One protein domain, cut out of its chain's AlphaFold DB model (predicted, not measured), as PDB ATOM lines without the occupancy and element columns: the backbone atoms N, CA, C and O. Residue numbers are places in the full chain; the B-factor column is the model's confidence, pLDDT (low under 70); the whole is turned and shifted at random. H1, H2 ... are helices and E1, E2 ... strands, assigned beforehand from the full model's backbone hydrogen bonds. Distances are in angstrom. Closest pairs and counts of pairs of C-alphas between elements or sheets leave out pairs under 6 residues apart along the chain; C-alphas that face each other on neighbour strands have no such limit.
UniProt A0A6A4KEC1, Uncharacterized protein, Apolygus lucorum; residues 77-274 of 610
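What this domain is: This is residues 77 to 274 of the 610 residues of an uncharacterized protein of Apolygus lucorum (UniProt A0A6A4KEC1). Two strongly twisted sheets make two lobes: a curled sheet of E1 to E4 on one side, and a five-stranded sheet of E5, E7, E8, E10 and E11 on the other, with the small ribbon of E6 and E9 between them. H1 and H3, side by side, form an arm at one end of the second lobe with H2 at the arm's far tip, while H4 lies away from the other helices. The printed part has 198 residues, with four named helices and eleven named strands in the order E1 to E9, H1, H2, H3, E10, E11, H4. The class is mixed, helices and strands; the sheets run E1 E2 E3 E4, E8 E7 E10 E5 E11 and E6 E9, each antiparallel. The whole is compact, with a radius of gyration of the C-alphas of 18.1 A and spans of 49 by 42 by 38 A.

Where its parts are: E1, residues 88 to 93, begins at C-alpha 88 (304.523, 230.698, 215.397). E2 is residues 100 to 110, 29.5 A long; E3 is 114 to 122, 25.5 A; E4 is 129 to 135; E5 is 143 to 150, 22.3 A. E6 is 159 to 162, E7 166 to 170, E8 175 to 177 and E9 185 to 188. H1 is residues 189 to 202, 20.5 A; H2 is 204 to 210; H3 is 212 to 229, 26.5 A. E10 is 235 to 241, E11 260 to 265, and H4, residues 269 to 274, ends at C-alpha 274 (300.201, 223.745, 186.279).

How they stand to each other: E1 to E4 form a meander, each strand the antiparallel neighbour and hairpin partner of the one before; N 90 and O 103 are 2.8 A apart, N 104 and O 120 2.8 A, N 119 and O 132 2.7 A. The closest C-alphas of E4 and E9, Glu 132 and Glu 185, are 4.5 A apart. E6 pairs with E9, N 160 to O 187 at 2.8 A. In the five-stranded sheet, only just strongly twisted with C-alphas up to 4.3 A off its plane, E8 and E11 are edge strands; N 177 and O 168 of the hairpin E7 and E8 are 2.8 A apart, N 167 and O 240 2.8 A, N 146 and O 239 2.8 A, N 145 and O 263 2.8 A. H1, with residues 189 to 196, and H3, with residues 221 to 229, only graze this sheet. H1 touches H3, Ile 197 and Ile 222 having the closest C-alphas at 5.9 A, at a shallow tilt of 17 degrees, opposite ways. H2 and H3 are a helical hairpin in which H3 touches H2 with residues 214 to 216 alone, the C-alphas of Arg 208 and Ala 215 closest at 5.3 A. H4 touches no helix. Each O i to N i+4 pair is within hydrogen-bond range in H1 and H4, but 2 of 3 in H2 and 13 of 14 in H3.

The domain as a whole: The C-alphas farthest apart, those of Ile 209 and Pro 254, are 52.7 A apart. The printed part has no cut. The link E10 to E11, residues 242 to 259, is long; its residues 247 to 248 pair antiparallel with residues 160 to 161 of E6. The mean pLDDT of the printed part is 79.9, and 54 residues are under 70, among them 77 to 89, 107 to 120 and 128 to 138.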
ATOM      1  N   ASP A  77     297.219 217.270 215.856       53.91
ATOM      2  CA  ASP A  77     295.775 217.206 215.618       53.91
ATOM      3  C   ASP A  77     295.081 218.417 216.267       53.91
ATOM      4  O   ASP A  77     295.475 218.855 217.351       53.91
ATOM      5  N   LEU A  78     294.058 218.970 215.605       56.28
ATOM      6  CA  LEU A  78     293.211 220.017 216.187       56.28
ATOM      7  C   LEU A  78     292.437 219.454 217.393       56.28
ATOM      8  O   LEU A  78     291.431 218.765 217.211       56.28
ATOM      9  N   ASP A  79     292.891 219.763 218.607       58.47
ATOM     10  CA  ASP A  79     292.220 219.396 219.856       58.47
ATOM     11  C   ASP A  79     291.371 220.580 220.373       58.47
ATOM     12  O   ASP A  79     291.927 221.640 220.672       58.47
ATOM     13  N   PRO A  80     290.032 220.450 220.460       51.19
ATOM     14  CA  PRO A  80     289.155 221.514 220.953       51.19
ATOM     15  C   PRO A  80     289.361 221.869 222.438       51.19
ATOM     16  O   PRO A  80     288.839 222.899 222.864       51.19
ATOM     17  N   ASP A  81     290.103 221.058 223.201       55.22
ATOM     18  CA  ASP A  81     290.444 221.322 224.604       55.22
ATOM     19  C   ASP A  81     291.851 221.954 224.783       55.22
ATOM     20  O   ASP A  81     292.256 222.225 225.918       55.22
ATOM     21  N   ASP A  82     292.598 222.224 223.697       60.00
ATOM     22  CA  ASP A  82     293.896 222.924 223.757       60.00
ATOM     23  C   ASP A  82     293.681 224.445 223.891       60.00
ATOM     24  O   ASP A  82     293.188 225.117 222.983       60.00
ATOM     25  N   ILE A  83     294.010 224.987 225.068       52.75
ATOM     26  CA  ILE A  83     293.716 226.376 225.459       52.75
ATOM     27  C   ILE A  83     294.652 227.372 224.743       52.75
ATOM     28  O   ILE A  83     294.265 228.523 224.536       52.75
ATOM     29  N   GLU A  84     295.838 226.926 224.314       53.62
ATOM     30  CA  GLU A  84     296.814 227.706 223.541       53.62
ATOM     31  C   GLU A  84     297.487 226.806 222.485       53.62
ATOM     32  O   GLU A  84     298.486 226.142 222.776       53.62
ATOM     33  N   PRO A  85     296.976 226.751 221.241       57.28
ATOM     34  CA  PRO A  85     297.718 226.102 220.168       57.28
ATOM     35  C   PRO A  85     299.049 226.842 219.963       57.28
ATOM     36  O   PRO A  85     299.051 228.064 219.825       57.28
ATOM     37  N   GLU A  86     300.177 226.121 219.939       59.97
ATOM     38  CA  GLU A  86     301.500 226.690 219.628       59.97
ATOM     39  C   GLU A  86     301.478 227.281 218.209       59.97
ATOM     40  O   GLU A  86     301.659 226.583 217.211       59.97
ATOM     41  N   THR A  87     301.205 228.582 218.113       59.72
ATOM     42  CA  THR A  87     301.272 229.341 216.868       59.72
ATOM     43  C   THR A  87     302.608 230.061 216.785       59.72
ATOM     44  O   THR A  87     302.972 230.798 217.700       59.72
ATOM     45  N   THR A  88     303.325 229.900 215.678       63.78
ATOM     46  CA  THR A  88     304.523 230.698 215.397       63.78
ATOM     47  C   THR A  88     304.084 232.082 214.929       63.78
ATOM     48  O   THR A  88     303.453 232.199 213.882       63.78
ATOM     49  N   GLU A  89     304.375 233.127 215.700       69.06
ATOM     50  CA  GLU A  89     304.066 234.511 215.322       69.06
ATOM     51  C   GLU A  89     305.248 235.144 214.571       69.06
ATOM     52  O   GLU A  89     306.389 235.091 215.031       69.06
ATOM     53  N   VAL A  90     304.981 235.745 213.412       72.06
ATOM     54  CA  VAL A  90     305.973 236.412 212.559       72.06
ATOM     55  C   VAL A  90     305.437 237.780 212.147       72.06
ATOM     56  O   VAL A  90     304.343 237.887 211.590       72.06
ATOM     57  N   GLU A  91     306.213 238.844 212.356       69.19
ATOM     58  CA  GLU A  91     305.870 240.166 211.820       69.19
ATOM     59  C   GLU A  91     305.924 240.145 210.287       69.19
ATOM     60  O   GLU A  91     306.901 239.707 209.684       69.19
ATOM     61  N   SER A  92     304.862 240.609 209.631       63.28
ATOM     62  CA  SER A  92     304.734 240.587 208.169       63.28
ATOM     63  C   SER A  92     304.181 241.903 207.644       63.28
ATOM     64  O   SER A  92     303.416 242.585 208.320       63.28
ATOM     65  N   LEU A  93     304.538 242.274 206.418       56.31
ATOM     66  CA  LEU A  93     304.030 243.494 205.793       56.31
ATOM     67  C   LEU A  93     302.530 243.360 205.470       56.31
ATOM     68  O   LEU A  93     302.109 242.417 204.806       56.31
ATOM     69  N   CYS A  94     301.714 244.325 205.896       59.34
ATOM     70  CA  CYS A  94     300.305 244.397 205.529       59.34
ATOM     71  C   CYS A  94     300.155 244.860 204.082       59.34
ATOM     72  O   CYS A  94     300.448 246.008 203.767       59.34
ATOM     73  N   MET A  95     299.581 244.018 203.228       67.81
ATOM     74  CA  MET A  95     299.363 244.356 201.814       67.81
ATOM     75  C   MET A  95     298.285 245.426 201.581       67.81
ATOM     76  O   MET A  95     298.167 245.947 200.480       67.81
ATOM     77  N   ASN A  96     297.496 245.775 202.604       54.72
ATOM     78  CA  ASN A  96     296.451 246.794 202.494       54.72
ATOM     79  C   ASN A  96     296.932 248.202 202.884       54.72
ATOM     80  O   ASN A  96     296.510 249.190 202.293       54.72
ATOM     81  N   CYS A  97     297.784 248.319 203.909       67.44
ATOM     82  CA  CYS A  97     298.233 249.620 204.423       67.44
ATOM     83  C   CYS A  97     299.755 249.794 204.451       67.44
ATOM     84  O   CYS A  97     300.227 250.821 204.941       67.44
ATOM     85  N   GLU A  98     300.497 248.792 203.970       67.12
ATOM     86  CA  GLU A  98     301.962 248.754 203.862       67.12
ATOM     87  C   GLU A  98     302.704 248.957 205.197       67.12
ATOM     88  O   GLU A  98     303.887 249.284 205.233       67.12
ATOM     89  N   LYS A  99     302.016 248.754 206.326       63.28
ATOM     90  CA  LYS A  99     302.607 248.721 207.674       63.28
ATOM     91  C   LYS A  99     302.738 247.283 208.153       63.28
ATOM     92  O   LYS A  99     302.032 246.417 207.653       63.28
ATOM     93  N   ASN A 100     303.568 247.020 209.153       65.25
ATOM     94  CA  ASN A 100     303.685 245.667 209.698       65.25
ATOM     95  C   ASN A 100     302.384 245.245 210.409       65.25
ATOM     96  O   ASN A 100     301.791 246.013 211.165       65.25
ATOM     97  N   GLY A 101     301.917 244.034 210.118       78.31
ATOM     98  CA  GLY A 101     300.948 243.283 210.909       78.31
ATOM     99  C   GLY A 101     301.592 242.012 211.466       78.31
ATOM    100  O   GLY A 101     302.794 241.796 211.310       78.31
ATOM    101  N   ASN A 102     300.789 241.175 212.113       73.12
ATOM    102  CA  ASN A 102     301.234 239.941 212.749       73.12
ATOM    103  C   ASN A 102     300.666 238.727 212.002       73.12
ATOM    104  O   ASN A 102     299.458 238.652 211.785       73.12
ATOM    105  N   THR A 103     301.524 237.785 211.618       67.38
ATOM    106  CA  THR A 103     301.155 236.512 210.994       67.38
ATOM    107  C   THR A 103     301.325 235.378 211.990       67.38
ATOM    108  O   THR A 103     302.433 235.098 212.428       67.38
ATOM    109  N   ARG A 104     300.242 234.672 212.302       71.88
ATOM    110  CA  ARG A 104     300.239 233.474 213.147       71.88
ATOM    111  C   ARG A 104     300.230 232.222 212.290       71.88
ATOM    112  O   ARG A 104     299.272 231.997 211.561       71.88
ATOM    113  N   ILE A 105     301.258 231.398 212.397       66.56
ATOM    114  CA  ILE A 105     301.396 230.146 211.655       66.56
ATOM    115  C   ILE A 105     301.098 228.985 212.605       66.56
ATOM    116  O   ILE A 105     301.781 228.806 213.610       66.56
ATOM    117  N   LEU A 106     300.081 228.193 212.290       71.62
ATOM    118  CA  LEU A 106     299.670 227.000 213.014       71.62
ATOM    119  C   LEU A 106     299.830 225.779 212.107       71.62
ATOM    120  O   LEU A 106     299.118 225.614 211.119       71.62
ATOM    121  N   LEU A 107     300.757 224.901 212.467       61.88
ATOM    122  CA  LEU A 107     301.000 223.638 211.779       61.88
ATOM    123  C   LEU A 107     300.105 222.566 212.410       61.88
ATOM    124  O   LEU A 107     300.302 222.156 213.554       61.88
ATOM    125  N   THR A 108     299.062 222.137 211.700       61.25
ATOM    126  CA  THR A 108     298.051 221.235 212.262       61.25
ATOM    127  C   THR A 108     297.591 220.166 211.282       61.25
ATOM    128  O   THR A 108     297.694 220.305 210.066       61.25
ATOM    129  N   LYS A 109     297.061 219.072 211.819       50.38
ATOM    130  CA  LYS A 109     296.421 218.009 211.063       50.38
ATOM    131  C   LYS A 109     294.915 218.104 211.264       50.38
ATOM    132  O   LYS A 109     294.406 218.012 212.382       50.38
ATOM    133  N   ILE A 110     294.192 218.282 210.163       54.97
ATOM    134  CA  ILE A 110     292.731 218.237 210.175       54.97
ATOM    135  C   ILE A 110     292.324 216.768 209.948       54.97
ATOM    136  O   ILE A 110     292.767 216.163 208.961       54.97
ATOM    137  N   PRO A 111     291.492 216.160 210.820       41.34
ATOM    138  CA  PRO A 111     290.981 214.812 210.597       41.34
ATOM    139  C   PRO A 111     290.383 214.682 209.189       41.34
ATOM    140  O   PRO A 111     289.608 215.533 208.765       41.34
ATOM    141  N   PHE A 112     290.752 213.621 208.463       40.91
ATOM    142  CA  PHE A 112     290.367 213.360 207.062       40.91
ATOM    143  C   PHE A 112     290.990 214.270 205.981       40.91
ATOM    144  O   PHE A 112     290.683 214.069 204.807       40.91
ATOM    145  N   TYR A 113     291.872 215.216 206.331       46.53
ATOM    146  CA  TYR A 113     292.367 216.248 205.401       46.53
ATOM    147  C   TYR A 113     293.913 216.415 205.379       46.53
ATOM    148  O   TYR A 113     294.438 217.243 204.647       46.53
ATOM    149  N   LYS A 114     294.659 215.532 206.069       52.22
ATOM    150  CA  LYS A 114     296.146 215.477 206.109       52.22
ATOM    151  C   LYS A 114     296.782 216.709 206.798       52.22
ATOM    152  O   LYS A 114     296.125 217.362 207.606       52.22
ATOM    153  N   GLU A 115     298.086 216.917 206.594       54.25
ATOM    154  CA  GLU A 115     298.914 217.974 207.200       54.25
ATOM    155  C   GLU A 115     298.655 219.336 206.539       54.25
ATOM    156  O   GLU A 115     298.640 219.458 205.311       54.25
ATOM    157  N   VAL A 116     298.428 220.364 207.356       56.09
ATOM    158  CA  VAL A 116     297.975 221.691 206.931       56.09
ATOM    159  C   VAL A 116     298.750 222.771 207.677       56.09
ATOM    160  O   VAL A 116     298.882 222.726 208.899       56.09
ATOM    161  N   VAL A 117     299.218 223.782 206.952       56.34
ATOM    162  CA  VAL A 117     299.775 225.008 207.528       56.34
ATOM    163  C   VAL A 117     298.696 226.084 207.484       56.34
ATOM    164  O   VAL A 117     298.348 226.561 206.411       56.34
ATOM    165  N   LEU A 118     298.139 226.453 208.632       59.22
ATOM    166  CA  LEU A 118     297.231 227.592 208.788       59.22
ATOM    167  C   LEU A 118     298.059 228.855 209.027       59.22
ATOM    168  O   LEU A 118     298.848 228.903 209.958       59.22
ATOM    169  N   ILE A 119     297.866 229.893 208.229       62.12
ATOM    170  CA  ILE A 119     298.573 231.170 208.315       62.12
ATOM    171  C   ILE A 119     297.522 232.263 208.528       62.12
ATOM    172  O   ILE A 119     296.764 232.576 207.625       62.12
ATOM    173  N   SER A 120     297.439 232.851 209.714       68.50
ATOM    174  CA  SER A 120     296.485 233.907 210.068       68.50
ATOM    175  C   SER A 120     297.205 235.239 210.241       68.50
ATOM    176  O   SER A 120     297.799 235.499 211.282       68.50
ATOM    177  N   PHE A 121     297.114 236.110 209.248       71.12
ATOM    178  CA  PHE A 121     297.569 237.494 209.301       71.12
ATOM    179  C   PHE A 121     296.507 238.420 209.908       71.12
ATOM    180  O   PHE A 121     295.347 238.403 209.494       71.12
ATOM    181  N   GLU A 122     296.909 239.303 210.818       68.50
ATOM    182  CA  GLU A 122     296.102 240.397 211.357       68.50
ATOM    183  C   GLU A 122     296.927 241.690 211.435       68.50
ATOM    184  O   GLU A 122     298.021 241.731 211.995       68.50
ATOM    185  N   CYS A 123     296.400 242.785 210.883       64.56
ATOM    186  CA  CYS A 123     297.015 244.106 210.969       64.56
ATOM    187  C   CYS A 123     296.263 245.001 211.955       64.56
ATOM    188  O   CYS A 123     295.166 245.478 211.660       64.56
ATOM    189  N   GLU A 124     296.898 245.339 213.076       81.81
ATOM    190  CA  GLU A 124     296.328 246.234 214.094       81.81
ATOM    191  C   GLU A 124     296.128 247.678 213.598       81.81
ATOM    192  O   GLU A 124     295.316 248.428 214.136       81.81
ATOM    193  N   HIS A 125     296.847 248.090 212.548       73.50
ATOM    194  CA  HIS A 125     296.793 249.463 212.043       73.50
ATOM    195  C   HIS A 125     295.590 249.759 211.146       73.50
ATOM    196  O   HIS A 125     295.123 250.898 211.123       73.50
ATOM    197  N   CYS A 126     295.131 248.780 210.362       66.06
ATOM    198  CA  CYS A 126     294.015 248.961 209.426       66.06
ATOM    199  C   CYS A 126     292.885 247.938 209.602       66.06
ATOM    200  O   CYS A 126     291.871 248.041 208.919       66.06
ATOM    201  N   GLY A 127     293.047 246.964 210.502       73.12
ATOM    202  CA  GLY A 127     292.071 245.906 210.756       73.12
ATOM    203  C   GLY A 127     292.007 244.828 209.672       73.12
ATOM    204  O   GLY A 127     291.128 243.972 209.736       73.12
ATOM    205  N   TYR A 128     292.903 244.853 208.678       54.84
ATOM    206  CA  TYR A 128     292.959 243.829 207.635       54.84
ATOM    207  C   TYR A 128     293.360 242.480 208.236       54.84
ATOM    208  O   TYR A 128     294.356 242.397 208.957       54.84
ATOM    209  N   LYS A 129     292.594 241.435 207.917       62.84
ATOM    210  CA  LYS A 129     292.851 240.056 208.336       62.84
ATOM    211  C   LYS A 129     292.909 239.158 207.109       62.84
ATOM    212  O   LYS A 129     292.075 239.303 206.219       62.84
ATOM    213  N   ASN A 130     293.861 238.234 207.073       57.81
ATOM    214  CA  ASN A 130     293.976 237.248 206.007       57.81
ATOM    215  C   ASN A 130     294.329 235.884 206.596       57.81
ATOM    216  O   ASN A 130     295.391 235.732 207.180       57.81
ATOM    217  N   ASN A 131     293.450 234.903 206.419       62.66
ATOM    218  CA  ASN A 131     293.709 233.520 206.804       62.66
ATOM    219  C   ASN A 131     293.988 232.713 205.536       62.66
ATOM    220  O   ASN A 131     293.128 232.635 204.656       62.66
ATOM    221  N   GLU A 132     295.182 232.150 205.455       54.44
ATOM    222  CA  GLU A 132     295.691 231.313 204.382       54.44
ATOM    223  C   GLU A 132     295.914 229.892 204.897       54.44
ATOM    224  O   GLU A 132     296.181 229.659 206.076       54.44
ATOM    225  N   ILE A 133     295.770 228.927 204.001       58.88
ATOM    226  CA  ILE A 133     296.127 227.543 204.235       58.88
ATOM    227  C   ILE A 133     297.032 227.064 203.134       58.88
ATOM    228  O   ILE A 133     296.630 227.046 201.972       58.88
ATOM    229  N   GLN A 134     298.199 226.575 203.532       53.16
ATOM    230  CA  GLN A 134     299.070 225.832 202.643       53.16
ATOM    231  C   GLN A 134     298.908 224.336 202.938       53.16
ATOM    232  O   GLN A 134     299.080 223.908 204.086       53.16
ATOM    233  N   PRO A 135     298.523 223.520 201.943       52.59
ATOM    234  CA  PRO A 135     298.564 222.075 202.098       52.59
ATOM    235  C   PRO A 135     300.030 221.642 202.260       52.59
ATOM    236  O   PRO A 135     300.852 221.934 201.400       52.59
ATOM    237  N   GLY A 136     300.358 220.957 203.359       47.16
ATOM    238  CA  GLY A 136     301.683 220.353 203.563       47.16
ATOM    239  C   GLY A 136     301.818 218.963 202.931       47.16
ATOM    240  O   GLY A 136     302.896 218.381 202.947       47.16
ATOM    241  N   GLY A 137     300.721 218.412 202.400       51.31
ATOM    242  CA  GLY A 137     300.668 217.071 201.819       51.31
ATOM    243  C   GLY A 137     300.932 217.020 200.312       51.31
ATOM    244  O   GLY A 137     300.729 217.992 199.589       51.31
ATOM    245  N   GLU A 138     301.315 215.833 199.840       58.19
ATOM    246  CA  GLU A 138     301.503 215.515 198.420       58.19
ATOM    247  C   GLU A 138     300.248 215.813 197.577       58.19
ATOM    248  O   GLU A 138     299.106 215.563 197.999       58.19
ATOM    249  N   ILE A 139     300.472 216.315 196.357       71.75
ATOM    250  CA  ILE A 139     299.448 216.482 195.318       71.75
ATOM    251  C   ILE A 139     298.771 215.125 195.086       71.75
ATOM    252  O   ILE A 139     299.451 214.114 194.935       71.75
ATOM    253  N   GLN A 140     297.434 215.078 195.087       76.06
ATOM    254  CA  GLN A 140     296.724 213.807 194.915       76.06
ATOM    255  C   GLN A 140     296.897 213.257 193.489       76.06
ATOM    256  O   GLN A 140     297.172 214.002 192.551       76.06
ATOM    257  N   GLU A 141     296.700 211.947 193.307       77.88
ATOM    258  CA  GLU A 141     296.748 211.298 191.983       77.88
ATOM    259  C   GLU A 141     295.634 211.787 191.039       77.88
ATOM    260  O   GLU A 141     295.825 211.840 189.822       77.88
ATOM    261  N   GLU A 142     294.489 212.192 191.592       86.25
ATOM    262  CA  GLU A 142     293.322 212.666 190.849       86.25
ATOM    263  C   GLU A 142     292.868 214.042 191.347       86.25
ATOM    264  O   GLU A 142     292.941 214.352 192.540       86.25
ATOM    265  N   GLY A 143     292.338 214.850 190.428       90.50
ATOM    266  CA  GLY A 143     291.638 216.081 190.773       90.50
ATOM    267  C   GLY A 143     290.285 215.776 191.417       90.50
ATOM    268  O   GLY A 143     289.715 214.695 191.246       90.50
ATOM    269  N   VAL A 144     289.742 216.742 192.153       93.19
ATOM    270  CA  VAL A 144     288.444 216.622 192.820       93.19
ATOM    271  C   VAL A 144     287.483 217.703 192.346       93.19
ATOM    272  O   VAL A 144     287.814 218.886 192.306       93.19
ATOM    273  N   ARG A 145     286.257 217.299 192.017       95.94
ATOM    274  CA  ARG A 145     285.125 218.191 191.783       95.94
ATOM    275  C   ARG A 145     284.079 217.969 192.866       95.94
ATOM    276  O   ARG A 145     283.497 216.892 192.975       95.94
ATOM    277  N   VAL A 146     283.823 219.001 193.659       94.69
ATOM    278  CA  VAL A 146     282.767 219.015 194.670       94.69
ATOM    279  C   VAL A 146     281.636 219.911 194.184       94.69
ATOM    280  O   VAL A 146     281.838 221.101 193.954       94.69
ATOM    281  N   THR A 147     280.446 219.343 194.023       96.06
ATOM    282  CA  THR A 147     279.240 220.074 193.621       96.06
ATOM    283  C   THR A 147     278.295 220.157 194.810       96.06
ATOM    284  O   THR A 147     277.757 219.143 195.252       96.06
ATOM    285  N   LEU A 148     278.091 221.367 195.327       95.75
ATOM    286  CA  LEU A 148     277.197 221.649 196.443       95.75
ATOM    287  C   LEU A 148     275.948 222.377 195.944       95.75
ATOM    288  O   LEU A 148     276.040 223.456 195.359       95.75
ATOM    289  N   THR A 149     274.772 221.836 196.245       95.62
ATOM    290  CA  THR A 149     273.500 222.549 196.113       95.62
ATOM    291  C   THR A 149     273.160 223.228 197.438       95.62
ATOM    292  O   THR A 149     272.812 222.570 198.417       95.62
ATOM    293  N   VAL A 150     273.249 224.557 197.464       93.69
ATOM    294  CA  VAL A 150     272.901 225.386 198.622       93.69
ATOM    295  C   VAL A 150     271.383 225.551 198.644       93.69
ATOM    296  O   VAL A 150     270.823 226.269 197.818       93.69
ATOM    297  N   ASN A 151     270.708 224.859 199.564       91.75
ATOM    298  CA  ASN A 151     269.244 224.861 199.663       91.75
ATOM    299  C   ASN A 151     268.729 225.717 200.820       91.75
ATOM    300  O   ASN A 151     267.594 226.188 200.791       91.75
ATOM    301  N   ASN A 152     269.528 225.864 201.873       89.56
ATOM    302  CA  ASN A 152     269.142 226.583 203.078       89.56
ATOM    303  C   ASN A 152     270.321 227.392 203.638       89.56
ATOM    304  O   ASN A 152     271.473 227.202 203.262       89.56
ATOM    305  N   VAL A 153     270.025 228.279 204.587       90.50
ATOM    306  CA  VAL A 153     271.034 229.127 205.244       90.50
ATOM    307  C   VAL A 153     272.051 228.305 206.051       90.50
ATOM    308  O   VAL A 153     273.172 228.752 206.248       90.50
ATOM    309  N   GLN A 154     271.720 227.088 206.498       86.69
ATOM    310  CA  GLN A 154     272.692 226.240 207.203       86.69
ATOM    311  C   GLN A 154     273.789 225.728 206.265       86.69
ATOM    312  O   GLN A 154     274.925 225.576 206.705       86.69
ATOM    313  N   ASP A 155     273.484 225.525 204.980       89.50
ATOM    314  CA  ASP A 155     274.483 225.142 203.981       89.50
ATOM    315  C   ASP A 155     275.556 226.235 203.802       89.50
ATOM    316  O   ASP A 155     276.701 225.915 203.488       89.50
ATOM    317  N   LEU A 156     275.238 227.506 204.088       90.62
ATOM    318  CA  LEU A 156     276.212 228.605 204.065       90.62
ATOM    319  C   LEU A 156     277.300 228.478 205.143       90.62
ATOM    320  O   LEU A 156     278.412 228.977 204.962       90.62
ATOM    321  N   ASN A 157     276.999 227.780 206.240       90.50
ATOM    322  CA  ASN A 157     277.917 227.582 207.363       90.50
ATOM    323  C   ASN A 157     278.860 226.392 207.170       90.50
ATOM    324  O   ASN A 157     279.737 226.182 208.008       90.50
ATOM    325  N   ARG A 158     278.686 225.605 206.100       89.25
ATOM    326  CA  ARG A 158     279.564 224.470 205.802       89.25
ATOM    327  C   ARG A 158     280.992 224.966 205.657       89.25
ATOM    328  O   ARG A 158     281.249 225.895 204.888       89.25
ATOM    329  N   LYS A 159     281.913 224.328 206.377       85.06
ATOM    330  CA  LYS A 159     283.341 224.609 206.255       85.06
ATOM    331  C   LYS A 159     283.833 224.179 204.880       85.06
ATOM    332  O   LYS A 159     283.516 223.094 204.395       85.06
ATOM    333  N   VAL A 160     284.624 225.037 204.266       89.25
ATOM    334  CA  VAL A 160     285.251 224.830 202.969       89.25
ATOM    335  C   VAL A 160     286.741 224.975 203.172       89.25
ATOM    336  O   VAL A 160     287.189 225.981 203.714       89.25
ATOM    337  N   VAL A 161     287.503 223.993 202.711       85.12
ATOM    338  CA  VAL A 161     288.925 224.186 202.470       85.12
ATOM    339  C   VAL A 161     289.120 224.343 200.979       85.12
ATOM    340  O   VAL A 161     288.827 223.433 200.206       85.12
ATOM    341  N   LYS A 162     289.564 225.527 200.579       86.81
ATOM    342  CA  LYS A 162     289.840 225.875 199.192       86.81
ATOM    343  C   LYS A 162     291.353 225.880 199.017       86.81
ATOM    344  O   LYS A 162     292.030 226.579 199.758       86.81
ATOM    345  N   SER A 163     291.882 225.147 198.043       85.31
ATOM    346  CA  SER A 163     293.302 225.236 197.672       85.31
ATOM    347  C   SER A 163     293.582 226.404 196.709       85.31
ATOM    348  O   SER A 163     292.666 227.015 196.140       85.31
ATOM    349  N   ASP A 164     294.863 226.701 196.488       83.19
ATOM    350  CA  ASP A 164     295.353 227.646 195.471       83.19
ATOM    351  C   ASP A 164     294.946 227.223 194.049       83.19
ATOM    352  O   ASP A 164     294.720 228.061 193.177       83.19
ATOM    353  N   TYR A 165     294.807 225.915 193.820       88.00
ATOM    354  CA  TYR A 165     294.510 225.319 192.517       88.00
ATOM    355  C   TYR A 165     293.012 225.039 192.298       88.00
ATOM    356  O   TYR A 165     292.622 224.454 191.285       88.00
ATOM    357  N   CYS A 166     292.161 225.488 193.225       91.12
ATOM    358  CA  CYS A 166     290.713 225.350 193.142       91.12
ATOM    359  C   CYS A 166     290.079 226.461 192.303       91.12
ATOM    360  O   CYS A 166     290.209 227.646 192.619       91.12
ATOM    361  N   THR A 167     289.286 226.068 191.309       94.25
ATOM    362  CA  THR A 167     288.312 226.944 190.655       94.25
ATOM    363  C   THR A 167     286.994 226.893 191.417       94.25
ATOM    364  O   THR A 167     286.498 225.805 191.709       94.25
ATOM    365  N   VAL A 168     286.393 228.049 191.700       95.25
ATOM    366  CA  VAL A 168     285.039 228.124 192.274       95.25
ATOM    367  C   VAL A 168     284.085 228.677 191.229       95.25
ATOM    368  O   VAL A 168     284.345 229.742 190.678       95.25
ATOM    369  N   LYS A 169     282.975 227.983 190.963       95.88
ATOM    370  CA  LYS A 169     281.959 228.410 189.990       95.88
ATOM    371  C   LYS A 169     280.580 228.489 190.623       95.88
ATOM    372  O   LYS A 169     280.178 227.581 191.350       95.88
ATOM    373  N   ILE A 170     279.831 229.531 190.275       95.50
ATOM    374  CA  ILE A 170     278.395 229.648 190.551       95.50
ATOM    375  C   ILE A 170     277.688 229.825 189.202       95.50
ATOM    376  O   ILE A 170     277.475 230.958 188.761       95.50
ATOM    377  N   PRO A 171     277.323 228.720 188.521       93.00
ATOM    378  CA  PRO A 171     276.827 228.769 187.144       93.00
ATOM    379  C   PRO A 171     275.554 229.601 186.967       93.00
ATOM    380  O   PRO A 171     275.329 230.165 185.910       93.00
ATOM    381  N   HIS A 172     274.715 229.697 188.002       89.25
ATOM    382  CA  HIS A 172     273.462 230.456 187.938       89.25
ATOM    383  C   HIS A 172     273.675 231.956 187.659       89.25
ATOM    384  O   HIS A 172     272.780 232.619 187.143       89.25
ATOM    385  N   ILE A 173     274.833 232.497 188.038       91.25
ATOM    386  CA  ILE A 173     275.160 233.921 187.897       91.25
ATOM    387  C   ILE A 173     276.410 234.140 187.036       91.25
ATOM    388  O   ILE A 173     277.000 235.213 187.105       91.25
ATOM    389  N   ASP A 174     276.838 233.120 186.284       91.56
ATOM    390  CA  ASP A 174     278.065 233.135 185.474       91.56
ATOM    391  C   ASP A 174     279.299 233.655 186.242       91.56
ATOM    392  O   ASP A 174     280.137 234.385 185.715       91.56
ATOM    393  N   PHE A 175     279.407 233.281 187.521       93.19
ATOM    394  CA  PHE A 175     280.523 233.674 188.376       93.19
ATOM    395  C   PHE A 175     281.593 232.587 188.416       93.19
ATOM    396  O   PHE A 175     281.284 231.421 188.686       93.19
ATOM    397  N   GLU A 176     282.849 232.982 188.225       93.50
ATOM    398  CA  GLU A 176     284.008 232.101 188.317       93.50
ATOM    399  C   GLU A 176     285.170 232.798 189.034       93.50
ATOM    400  O   GLU A 176     285.544 233.923 188.705       93.50
ATOM    401  N   ILE A 177     285.756 232.100 190.005       91.88
ATOM    402  CA  ILE A 177     287.046 232.431 190.606       91.88
ATOM    403  C   ILE A 177     288.060 231.456 190.017       91.88
ATOM    404  O   ILE A 177     288.022 230.263 190.329       91.88
ATOM    405  N   SER A 178     288.945 231.963 189.162       88.88
ATOM    406  CA  SER A 178     289.970 231.160 188.495       88.88
ATOM    407  C   SER A 178     291.011 230.609 189.472       88.88
ATOM    408  O   SER A 178     291.299 231.210 190.513       88.88
ATOM    409  N   ARG A 179     291.634 229.492 189.085       85.88
ATOM    410  CA  ARG A 179     292.795 228.902 189.774       85.88
ATOM    411  C   ARG A 179     293.891 229.955 189.948       85.88
ATOM    412  O   ARG A 179     294.020 230.844 189.110       85.88
ATOM    413  N   GLN A 180     294.644 229.875 191.042       78.25
ATOM    414  CA  GLN A 180     295.759 230.766 191.399       78.25
ATOM    415  C   GLN A 180     295.411 232.259 191.563       78.25
ATOM    416  O   GLN A 180     296.265 233.033 191.986       78.25
ATOM    417  N   SER A 181     294.164 232.683 191.315       78.69
ATOM    418  CA  SER A 181     293.726 234.065 191.571       78.69
ATOM    419  C   SER A 181     293.680 234.405 193.065       78.69
ATOM    420  O   SER A 181     293.780 235.567 193.448       78.69
ATOM    421  N   GLN A 182     293.516 233.385 193.911       75.50
ATOM    422  CA  GLN A 182     293.420 233.494 195.360       75.50
ATOM    423  C   GLN A 182     294.191 232.350 196.013       75.50
ATOM    424  O   GLN A 182     294.056 231.199 195.584       75.50
ATOM    425  N   LYS A 183     294.919 232.663 197.089       72.19
ATOM    426  CA  LYS A 183     295.574 231.679 197.957       72.19
ATOM    427  C   LYS A 183     294.569 230.727 198.608       72.19
ATOM    428  O   LYS A 183     293.363 231.005 198.653       72.19
ATOM    429  N   GLY A 184     295.064 229.582 199.054       75.81
ATOM    430  CA  GLY A 184     294.294 228.579 199.762       75.81
ATOM    431  C   GLY A 184     293.832 229.101 201.116       75.81
ATOM    432  O   GLY A 184     294.490 229.936 201.727       75.81
ATOM    433  N   GLU A 185     292.670 228.660 201.582       79.75
ATOM    434  CA  GLU A 185     292.076 229.106 202.845       79.75
ATOM    435  C   GLU A 185     291.083 228.075 203.407       79.75
ATOM    436  O   GLU A 185     290.433 227.350 202.648       79.75
ATOM    437  N   VAL A 186     290.911 228.043 204.737       79.94
ATOM    438  CA  VAL A 186     289.701 227.485 205.374       79.94
ATOM    439  C   VAL A 186     288.743 228.641 205.558       79.94
ATOM    440  O   VAL A 186     289.051 229.637 206.213       79.94
ATOM    441  N   THR A 187     287.550 228.471 205.027       87.06
ATOM    442  CA  THR A 187     286.471 229.438 205.127       87.06
ATOM    443  C   THR A 187     285.139 228.698 205.219       87.06
ATOM    444  O   THR A 187     285.100 227.492 205.461       87.06
ATOM    445  N   THR A 188     284.029 229.404 205.070       91.56
ATOM    446  CA  THR A 188     282.704 228.804 204.890       91.56
ATOM    447  C   THR A 188     282.183 229.110 203.494       91.56
ATOM    448  O   THR A 188     282.741 229.947 202.784       91.56
ATOM    449  N   ILE A 189     281.090 228.466 203.092       93.12
ATOM    450  CA  ILE A 189     280.398 228.813 201.844       93.12
ATOM    451  C   ILE A 189     280.034 230.306 201.812       93.12
ATOM    452  O   ILE A 189     280.285 230.980 200.812       93.12
ATOM    453  N   GLU A 190     279.530 230.852 202.923       92.81
ATOM    454  CA  GLU A 190     279.312 232.296 203.066       92.81
ATOM    455  C   GLU A 190     280.610 233.096 202.922       92.81
ATOM    456  O   GLU A 190     280.640 234.122 202.241       92.81
ATOM    457  N   GLY A 191     281.689 232.629 203.552       90.38
ATOM    458  CA  GLY A 191     282.978 233.306 203.542       90.38
ATOM    459  C   GLY A 191     283.563 233.462 202.138       90.38
ATOM    460  O   GLY A 191     284.076 234.536 201.822       90.38
ATOM    461  N   VAL A 192     283.403 232.459 201.262       91.88
ATOM    462  CA  VAL A 192     283.794 232.559 199.841       91.88
ATOM    463  C   VAL A 192     283.044 233.699 199.141       91.88
ATOM    464  O   VAL A 192     283.655 234.514 198.448       91.88
ATOM    465  N   ILE A 193     281.727 233.803 199.355       92.81
ATOM    466  CA  ILE A 193     280.879 234.839 198.742       92.81
ATOM    467  C   ILE A 193     281.243 236.229 199.290       92.81
ATOM    468  O   ILE A 193     281.453 237.168 198.523       92.81
ATOM    469  N   CYS A 194     281.384 236.365 200.610       89.94
ATOM    470  CA  CYS A 194     281.759 237.621 201.266       89.94
ATOM    471  C   CYS A 194     283.136 238.127 200.822       89.94
ATOM    472  O   CYS A 194     283.326 239.333 200.631       89.94
ATOM    473  N   ARG A 195     284.097 237.223 200.613       87.44
ATOM    474  CA  ARG A 195     285.424 237.585 200.112       87.44
ATOM    475  C   ARG A 195     285.367 238.057 198.660       87.44
ATOM    476  O   ARG A 195     285.976 239.078 198.343       87.44
ATOM    477  N   ALA A 196     284.588 237.390 197.806       89.75
ATOM    478  CA  ALA A 196     284.354 237.842 196.433       89.75
ATOM    479  C   ALA A 196     283.731 239.249 196.387       89.75
ATOM    480  O   ALA A 196     284.205 240.111 195.647       89.75
ATOM    481  N   ILE A 197     282.726 239.508 197.231       91.62
ATOM    482  CA  ILE A 197     282.096 240.829 197.366       91.62
ATOM    483  C   ILE A 197     283.124 241.876 197.799       91.62
ATOM    484  O   ILE A 197     283.242 242.921 197.161       91.62
ATOM    485  N   THR A 198     283.907 241.580 198.838       87.38
ATOM    486  CA  THR A 198     284.919 242.504 199.370       87.38
ATOM    487  C   THR A 198     285.971 242.849 198.309       87.38
ATOM    488  O   THR A 198     286.282 244.023 198.115       87.38
ATOM    489  N   GLY A 199     286.461 241.851 197.563       85.62
ATOM    490  CA  GLY A 199     287.432 242.051 196.480       85.62
ATOM    491  C   GLY A 199     286.888 242.900 195.327       85.62
ATOM    492  O   GLY A 199     287.596 243.753 194.791       85.62
ATOM    493  N   LEU A 200     285.609 242.738 194.972       89.38
ATOM    494  CA  LEU A 200     284.961 243.593 193.974       89.38
ATOM    495  C   LEU A 200     284.736 245.021 194.495       89.38
ATOM    496  O   LEU A 200     284.908 245.972 193.731       89.38
ATOM    497  N   GLN A 201     284.400 245.184 195.779       89.81
ATOM    498  CA  GLN A 201     284.113 246.475 196.412       89.81
ATOM    499  C   GLN A 201     285.352 247.347 196.649       89.81
ATOM    500  O   GLN A 201     285.232 248.572 196.578       89.81
ATOM    501  N   GLN A 202     286.520 246.753 196.913       85.69
ATOM    502  CA  GLN A 202     287.731 247.461 197.353       85.69
ATOM    503  C   GLN A 202     288.094 248.667 196.462       85.69
ATOM    504  O   GLN A 202     288.301 249.770 196.968       85.69
ATOM    505  N   ASP A 203     288.070 248.493 195.137       86.38
ATOM    506  CA  ASP A 203     288.448 249.548 194.184       86.38
ATOM    507  C   ASP A 203     287.250 250.302 193.579       86.38
ATOM    508  O   ASP A 203     287.430 251.184 192.730       86.38
ATOM    509  N   GLN A 204     286.012 250.005 193.997       87.12
ATOM    510  CA  GLN A 204     284.817 250.681 193.470       87.12
ATOM    511  C   GLN A 204     284.858 252.215 193.590       87.12
ATOM    512  O   GLN A 204     284.441 252.880 192.637       87.12
ATOM    513  N   PRO A 205     285.381 252.833 194.675       90.88
ATOM    514  CA  PRO A 205     285.492 254.291 194.754       90.88
ATOM    515  C   PRO A 205     286.325 254.896 193.617       90.88
ATOM    516  O   PRO A 205     285.969 255.947 193.087       90.88
ATOM    517  N   ILE A 206     287.398 254.212 193.208       88.81
ATOM    518  CA  ILE A 206     288.282 254.644 192.120       88.81
ATOM    519  C   ILE A 206     287.611 254.374 190.766       88.81
ATOM    520  O   ILE A 206     287.567 255.261 189.906       88.81
ATOM    521  N   ARG A 207     287.014 253.184 190.590       89.31
ATOM    522  CA  ARG A 207     286.313 252.795 189.353       89.31
ATOM    523  C   ARG A 207     285.147 253.726 189.031       89.31
ATOM    524  O   ARG A 207     284.972 254.074 187.870       89.31
ATOM    525  N   ARG A 208     284.404 254.217 190.027       91.06
ATOM    526  CA  ARG A 208     283.308 255.188 189.816       91.06
ATOM    527  C   ARG A 208     283.775 256.518 189.216       91.06
ATOM    528  O   ARG A 208     282.987 257.176 188.544       91.06
ATOM    529  N   ILE A 209     285.031 256.909 189.443       92.25
ATOM    530  CA  ILE A 209     285.610 258.143 188.892       92.25
ATOM    531  C   ILE A 209     286.150 257.898 187.478       92.25
ATOM    532  O   ILE A 209     285.886 258.692 186.579       92.25
ATOM    533  N   GLN A 210     286.909 256.817 187.283       91.81
ATOM    534  CA  GLN A 210     287.607 256.549 186.018       91.81
ATOM    535  C   GLN A 210     286.709 255.879 184.965       91.81
ATOM    536  O   GLN A 210     286.767 256.225 183.787       91.81
ATOM    537  N   HIS A 211     285.859 254.942 185.391       91.69
ATOM    538  CA  HIS A 211     285.041 254.079 184.535       91.69
ATOM    539  C   HIS A 211     283.631 253.870 185.133       91.69
ATOM    540  O   HIS A 211     283.310 252.779 185.612       91.69
ATOM    541  N   PRO A 212     282.757 254.896 185.103       91.94
ATOM    542  CA  PRO A 212     281.464 254.868 185.796       91.94
ATOM    543  C   PRO A 212     280.496 253.792 185.283       91.94
ATOM    544  O   PRO A 212     279.705 253.261 186.058       91.94
ATOM    545  N   GLU A 213     280.555 253.444 183.995       92.88
ATOM    546  CA  GLU A 213     279.694 252.405 183.414       92.88
ATOM    547  C   GLU A 213     280.067 251.004 183.921       92.88
ATOM    548  O   GLU A 213     279.195 250.264 184.376       92.88
ATOM    549  N   ALA A 214     281.362 250.673 183.935       90.25
ATOM    550  CA  ALA A 214     281.861 249.415 184.489       90.25
ATOM    551  C   ALA A 214     281.617 249.331 186.003       90.25
ATOM    552  O   ALA A 214     281.197 248.294 186.506       90.25
ATOM    553  N   ALA A 215     281.806 250.440 186.727       92.06
ATOM    554  CA  ALA A 215     281.528 250.497 188.158       92.06
ATOM    555  C   ALA A 215     280.060 250.180 188.476       92.06
ATOM    556  O   ALA A 215     279.795 249.475 189.445       92.06
ATOM    557  N   LYS A 216     279.115 250.650 187.648       93.94
ATOM    558  CA  LYS A 216     277.694 250.329 187.811       93.94
ATOM    559  C   LYS A 216     277.414 248.838 187.598       93.94
ATOM    560  O   LYS A 216     276.716 248.243 188.405       93.94
ATOM    561  N   GLN A 217     277.989 248.229 186.559       93.81
ATOM    562  CA  GLN A 217     277.829 246.789 186.310       93.81
ATOM    563  C   GLN A 217     278.381 245.942 187.466       93.81
ATOM    564  O   GLN A 217     277.775 244.947 187.849       93.81
ATOM    565  N   ILE A 218     279.509 246.359 188.052       92.62
ATOM    566  CA  ILE A 218     280.092 245.703 189.227       92.62
ATOM    567  C   ILE A 218     279.192 245.886 190.458       92.62
ATOM    568  O   ILE A 218     278.994 244.923 191.192       92.62
ATOM    569  N   ASP A 219     278.622 247.077 190.676       93.06
ATOM    570  CA  ASP A 219     277.669 247.325 191.771       93.06
ATOM    571  C   ASP A 219     276.421 246.425 191.640       93.06
ATOM    572  O   ASP A 219     276.059 245.745 192.601       93.06
ATOM    573  N   ASP A 220     275.832 246.334 190.442       93.88
ATOM    574  CA  ASP A 220     274.676 245.465 190.161       93.88
ATOM    575  C   ASP A 220     275.019 243.971 190.402       93.88
ATOM    576  O   ASP A 220     274.212 243.183 190.912       93.88
ATOM    577  N   PHE A 221     276.250 243.561 190.078       93.94
ATOM    578  CA  PHE A 221     276.724 242.196 190.314       93.94
ATOM    579  C   PHE A 221     276.994 241.905 191.799       93.94
ATOM    580  O   PHE A 221     276.680 240.818 192.286       93.94
ATOM    581  N   ILE A 222     277.515 242.881 192.548       93.38
ATOM    582  CA  ILE A 222     277.685 242.783 194.003       93.38
ATOM    583  C   ILE A 222     276.326 242.594 194.690       93.38
ATOM    584  O   ILE A 222     276.217 241.748 195.577       93.38
ATOM    585  N   GLU A 223     275.280 243.311 194.265       93.50
ATOM    586  CA  GLU A 223     273.918 243.100 194.782       93.50
ATOM    587  C   GLU A 223     273.416 241.676 194.506       93.50
ATOM    588  O   GLU A 223     272.783 241.054 195.362       93.50
ATOM    589  N   THR A 224     273.754 241.125 193.337       92.94
ATOM    590  CA  THR A 224     273.424 239.739 192.977       92.94
ATOM    591  C   THR A 224     274.127 238.738 193.903       92.94
ATOM    592  O   THR A 224     273.486 237.804 194.389       92.94
ATOM    593  N   LEU A 225     275.414 238.950 194.207       92.06
ATOM    594  CA  LEU A 225     276.182 238.122 195.149       92.06
ATOM    595  C   LEU A 225     275.659 238.232 196.590       92.06
ATOM    596  O   LEU A 225     275.515 237.213 197.263       92.06
ATOM    597  N   GLU A 226     275.321 239.436 197.062       92.81
ATOM    598  CA  GLU A 226     274.690 239.628 198.380       92.81
ATOM    599  C   GLU A 226     273.331 238.916 198.459       92.81
ATOM    600  O   GLU A 226     272.993 238.307 199.478       92.81
ATOM    601  N   GLY A 227     272.574 238.899 197.357       91.44
ATOM    602  CA  GLY A 227     271.321 238.156 197.242       91.44
ATOM    603  C   GLY A 227     271.465 236.656 197.528       91.44
ATOM    604  O   GLY A 227     270.571 236.066 198.145       91.44
ATOM    605  N   LEU A 228     272.603 236.043 197.171       90.81
ATOM    606  CA  LEU A 228     272.867 234.614 197.396       90.81
ATOM    607  C   LEU A 228     272.935 234.236 198.881       90.81
ATOM    608  O   LEU A 228     272.587 233.108 199.242       90.81
ATOM    609  N   LYS A 229     273.315 235.170 199.762       90.00
ATOM    610  CA  LYS A 229     273.397 234.937 201.218       90.00
ATOM    611  C   LYS A 229     272.026 234.763 201.868       90.00
ATOM    612  O   LYS A 229     271.906 234.139 202.915       90.00
ATOM    613  N   SER A 230     270.969 235.276 201.237       88.75
ATOM    614  CA  SER A 230     269.595 235.087 201.720       88.75
ATOM    615  C   SER A 230     269.020 233.702 201.400       88.75
ATOM    616  O   SER A 230     268.008 233.319 201.984       88.75
ATOM    617  N   VAL A 231     269.649 232.960 200.474       87.31
ATOM    618  CA  VAL A 231     269.194 231.652 199.964       87.31
ATOM    619  C   VAL A 231     267.698 231.661 199.602       87.31
ATOM    620  O   VAL A 231     266.938 230.756 199.936       87.31
ATOM    621  N   SER A 232     267.245 232.723 198.928       86.25
ATOM    622  CA  SER A 232     265.844 232.876 198.502       86.25
ATOM    623  C   SER A 232     265.412 231.821 197.475       86.25
ATOM    624  O   SER A 232     264.244 231.435 197.427       86.25
ATOM    625  N   SER A 233     266.363 231.331 196.680       86.94
ATOM    626  CA  SER A 233     266.211 230.198 195.772       86.94
ATOM    627  C   SER A 233     267.460 229.312 195.838       86.94
ATOM    628  O   SER A 233     268.557 229.848 196.030       86.94
ATOM    629  N   PRO A 234     267.325 227.979 195.706       91.50
ATOM    630  CA  PRO A 234     268.478 227.094 195.688       91.50
ATOM    631  C   PRO A 234     269.407 227.373 194.509       91.50
ATOM    632  O   PRO A 234     268.949 227.552 193.380       91.50
ATOM    633  N   TYR A 235     270.712 227.339 194.759       94.94
ATOM    634  CA  TYR A 235     271.735 227.499 193.728       94.94
ATOM    635  C   TYR A 235     272.865 226.492 193.922       94.94
ATOM    636  O   TYR A 235     272.985 225.845 194.962       94.94
ATOM    637  N   THR A 236     273.684 226.324 192.886       95.94
ATOM    638  CA  THR A 236     274.787 225.357 192.890       95.94
ATOM    639  C   THR A 236     276.122 226.080 192.923       95.94
ATOM    640  O   THR A 236     276.334 227.022 192.159       95.94
ATOM    641  N   MET A 237     277.018 225.607 193.783       96.25
ATOM    642  CA  MET A 237     278.422 225.992 193.825       96.25
ATOM    643  C   MET A 237     279.283 224.787 193.464       96.25
ATOM    644  O   MET A 237     279.072 223.691 193.984       96.25
ATOM    645  N   ILE A 238     280.244 224.988 192.570       96.62
ATOM    646  CA  ILE A 238     281.152 223.943 192.098       96.62
ATOM    647  C   ILE A 238     282.570 224.330 192.497       96.62
ATOM    648  O   ILE A 238     283.037 225.410 192.140       96.62
ATOM    649  N   PHE A 239     283.246 223.436 193.207       95.56
ATOM    650  CA  PHE A 239     284.653 223.538 193.571       95.56
ATOM    651  C   PHE A 239     285.413 222.500 192.761       95.56
ATOM    652  O   PHE A 239     285.233 221.302 192.968       95.56
ATOM    653  N   GLU A 240     286.217 222.943 191.806       94.94
ATOM    654  CA  GLU A 240     286.997 222.065 190.940       94.94
ATOM    655  C   GLU A 240     288.482 222.306 191.171       94.94
ATOM    656  O   GLU A 240     289.035 223.318 190.743       94.94
ATOM    657  N   ASP A 241     289.122 221.368 191.853       92.94
ATOM    658  CA  ASP A 241     290.509 221.466 192.270       92.94
ATOM    659  C   ASP A 241     291.350 220.362 191.648       92.94
ATOM    660  O   ASP A 241     291.190 219.177 191.944       92.94
ATOM    661  N   ILE A 242     292.291 220.784 190.811       91.00
ATOM    662  CA  ILE A 242     293.218 219.887 190.128       91.00
ATOM    663  C   ILE A 242     294.213 219.243 191.101       91.00
ATOM    664  O   ILE A 242     294.650 218.134 190.849       91.00
ATOM    665  N   SER A 243     294.528 219.860 192.244       85.69
ATOM    666  CA  SER A 243     295.432 219.263 193.242       85.69
ATOM    667  C   SER A 243     294.792 218.139 194.066       85.69
ATOM    668  O   SER A 243     295.492 217.419 194.780       85.69
ATOM    669  N   GLY A 244     293.461 218.007 194.002       86.06
ATOM    670  CA  GLY A 244     292.692 217.029 194.775       86.06
ATOM    671  C   GLY A 244     292.546 217.367 196.264       86.06
ATOM    672  O   GLY A 244     292.029 216.545 197.024       86.06
ATOM    673  N   ASN A 245     292.986 218.555 196.691       83.25
ATOM    674  CA  ASN A 245     293.080 218.908 198.103       83.25
ATOM    675  C   ASN A 245     291.876 219.702 198.621       83.25
ATOM    676  O   ASN A 245     291.669 219.715 199.817       83.25
ATOM    677  N   SER A 246     291.039 220.314 197.786       87.12
ATOM    678  CA  SER A 246     289.863 221.061 198.248       87.12
ATOM    679  C   SER A 246     288.789 220.163 198.868       87.12
ATOM    680  O   SER A 246     288.544 219.031 198.437       87.12
ATOM    681  N   PHE A 247     288.098 220.690 199.876       87.75
ATOM    682  CA  PHE A 247     287.105 219.965 200.660       87.75
ATOM    683  C   PHE A 247     285.912 220.849 201.027       87.75
ATOM    684  O   PHE A 247     286.068 222.028 201.328       87.75
ATOM    685  N   VAL A 248     284.720 220.255 201.065       90.19
ATOM    686  CA  VAL A 248     283.503 220.880 201.598       90.19
ATOM    687  C   VAL A 248     282.915 219.951 202.652       90.19
ATOM    688  O   VAL A 248     282.754 218.754 202.418       90.19
ATOM    689  N   GLU A 249     282.593 220.508 203.814       87.69
ATOM    690  CA  GLU A 249     282.058 219.783 204.959       87.69
ATOM    691  C   GLU A 249     280.729 219.086 204.640       87.69
ATOM    692  O   GLU A 249     279.795 219.676 204.080       87.69
ATOM    693  N   ASN A 250     280.643 217.821 205.064       86.62
ATOM    694  CA  ASN A 250     279.410 217.047 205.095       86.62
ATOM    695  C   ASN A 250     278.811 217.103 206.516       86.62
ATOM    696  O   ASN A 250     279.282 216.374 207.396       86.62
ATOM    697  N   PRO A 251     277.747 217.892 206.751       80.31
ATOM    698  CA  PRO A 251     277.116 218.008 208.067       80.31
ATOM    699  C   PRO A 251     276.404 216.723 208.522       80.31
ATOM    700  O   PRO A 251     276.042 216.596 209.690       80.31
ATOM    701  N   PHE A 252     276.190 215.757 207.622       76.44
ATOM    702  CA  PHE A 252     275.535 214.480 207.910       76.44
ATOM    703  C   PHE A 252     276.520 213.319 208.098       76.44
ATOM    704  O   PHE A 252     276.076 212.179 208.277       76.44
ATOM    705  N   ALA A 253     277.834 213.575 208.075       69.44
ATOM    706  CA  ALA A 253     278.855 212.545 208.243       69.44
ATOM    707  C   ALA A 253     278.600 211.697 209.512       69.44
ATOM    708  O   ALA A 253     278.254 212.244 210.562       69.44
ATOM    709  N   PRO A 254     278.730 210.355 209.449       73.31
ATOM    710  CA  PRO A 254     279.252 209.536 208.347       73.31
ATOM    711  C   PRO A 254     278.220 209.162 207.262       73.31
ATOM    712  O   PRO A 254     278.538 208.384 206.363       73.31
ATOM    713  N   LYS A 255     276.975 209.655 207.331       76.75
ATOM    714  CA  LYS A 255     275.973 209.408 206.280       76.75
ATOM    715  C   LYS A 255     276.306 210.218 205.028       76.75
ATOM    716  O   LYS A 255     276.919 211.280 205.110       76.75
ATOM    717  N   ALA A 256     275.879 209.713 203.872       80.62
ATOM    718  CA  ALA A 256     276.008 210.435 202.613       80.62
ATOM    719  C   ALA A 256     275.208 211.745 202.655       80.62
ATOM    720  O   ALA A 256     274.082 211.776 203.158       80.62
ATOM    721  N   ASP A 257     275.802 212.805 202.117       89.81
ATOM    722  CA  ASP A 257     275.158 214.104 201.987       89.81
ATOM    723  C   ASP A 257     274.249 214.118 200.749       89.81
ATOM    724  O   ASP A 257     274.737 213.872 199.645       89.81
ATOM    725  N   PRO A 258     272.942 214.395 200.879       88.69
ATOM    726  CA  PRO A 258     272.054 214.475 199.721       88.69
ATOM    727  C   PRO A 258     272.306 215.714 198.847       88.69
ATOM    728  O   PRO A 258     271.909 215.713 197.684       88.69
ATOM    729  N   ASN A 259     272.936 216.760 199.393       89.50
ATOM    730  CA  ASN A 259     273.085 218.064 198.743       89.50
ATOM    731  C   ASN A 259     274.514 218.329 198.249       89.50
ATOM    732  O   ASN A 259     274.762 219.382 197.668       89.50
ATOM    733  N   CYS A 260     275.452 217.416 198.495       91.62
ATOM    734  CA  CYS A 260     276.851 217.561 198.114       91.62
ATOM    735  C   CYS A 260     277.337 216.279 197.433       91.62
ATOM    736  O   CYS A 260     277.322 215.209 198.043       91.62
ATOM    737  N   SER A 261     277.776 216.380 196.178       92.06
ATOM    738  CA  SER A 261     278.435 215.284 195.466       92.06
ATOM    739  C   SER A 261     279.927 215.562 195.312       92.06
ATOM    740  O   SER A 261     280.349 216.686 195.040       92.06
ATOM    741  N   LYS A 262     280.735 214.515 195.494       91.25
ATOM    742  CA  LYS A 262     282.184 214.533 195.283       91.25
ATOM    743  C   LYS A 262     282.511 213.558 194.160       91.25
ATOM    744  O   LYS A 262     282.219 212.372 194.278       91.25
ATOM    745  N   GLU A 263     283.121 214.063 193.101       93.06
ATOM    746  CA  GLU A 263     283.601 213.294 191.957       93.06
ATOM    747  C   GLU A 263     285.113 213.479 191.852       93.06
ATOM    748  O   GLU A 263     285.615 214.589 192.037       93.06
ATOM    749  N   THR A 264     285.851 212.410 191.571       92.38
ATOM    750  CA  THR A 264     287.263 212.520 191.193       92.38
ATOM    751  C   THR A 264     287.384 212.500 189.675       92.38
ATOM    752  O   THR A 264     286.550 211.913 188.978       92.38
ATOM    753  N   PHE A 265     288.382 213.199 189.142       92.19
ATOM    754  CA  PHE A 265     288.637 213.244 187.708       92.19
ATOM    755  C   PHE A 265     290.129 213.118 187.413       92.19
ATOM    756  O   PHE A 265     290.980 213.621 188.150       92.19
ATOM    757  N   LYS A 266     290.446 212.465 186.292       90.50
ATOM    758  CA  LYS A 266     291.808 212.430 185.769       90.50
ATOM    759  C   LYS A 266     292.147 213.804 185.196       90.50
ATOM    760  O   LYS A 266     291.413 214.309 184.346       90.50
ATOM    761  N   ARG A 267     293.245 214.385 185.676       91.06
ATOM    762  CA  ARG A 267     293.779 215.660 185.193       91.06
ATOM    763  C   ARG A 267     294.139 215.571 183.717       91.06
ATOM    764  O   ARG A 267     294.489 214.508 183.199       91.06
ATOM    765  N   THR A 268     294.025 216.701 183.037       87.31
ATOM    766  CA  THR A 268     294.632 216.871 181.718       87.31
ATOM    767  C   THR A 268     296.130 217.141 181.859       87.31
ATOM    768  O   THR A 268     296.578 217.626 182.890       87.31
ATOM    769  N   ILE A 269     296.894 216.898 180.794       81.19
ATOM    770  CA  ILE A 269     298.345 217.152 180.759       81.19
ATOM    771  C   ILE A 269     298.677 218.602 181.157       81.19
ATOM    772  O   ILE A 269     299.543 218.844 181.986       81.19
ATOM    773  N   GLY A 270     297.929 219.579 180.631       80.81
ATOM    774  CA  GLY A 270     298.138 220.984 180.992       80.81
ATOM    775  C   GLY A 270     297.828 221.290 182.462       80.81
ATOM    776  O   GLY A 270     298.436 222.183 183.041       80.81
ATOM    777  N   GLU A 271     296.907 220.555 183.089       84.00
ATOM    778  CA  GLU A 271     296.624 220.686 184.524       84.00
ATOM    779  C   GLU A 271     297.698 220.022 185.387       84.00
ATOM    780  O   GLU A 271     298.013 220.547 186.453       84.00
ATOM    781  N   ASP A 272     298.287 218.920 184.920       78.38
ATOM    782  CA  ASP A 272     299.467 218.321 185.542       78.38
ATOM    783  C   ASP A 272     300.652 219.302 185.497       78.38
ATOM    784  O   ASP A 272     301.250 219.580 186.536       78.38
ATOM    785  N   HIS A 273     300.905 219.959 184.360       75.50
ATOM    786  CA  HIS A 273     301.970 220.969 184.244       75.50
ATOM    787  C   HIS A 273     301.766 222.173 185.166       75.50
ATOM    788  O   HIS A 273     302.725 222.639 185.776       75.50
ATOM    789  N   ILE A 274     300.526 222.661 185.325       77.06
ATOM    790  CA  ILE A 274     300.201 223.745 186.279       77.06
ATOM    791  C   ILE A 274     300.571 223.351 187.719       77.06
ATOM    792  O   ILE A 274     300.929 224.209 188.525       77.06
TER     793      ILE A 274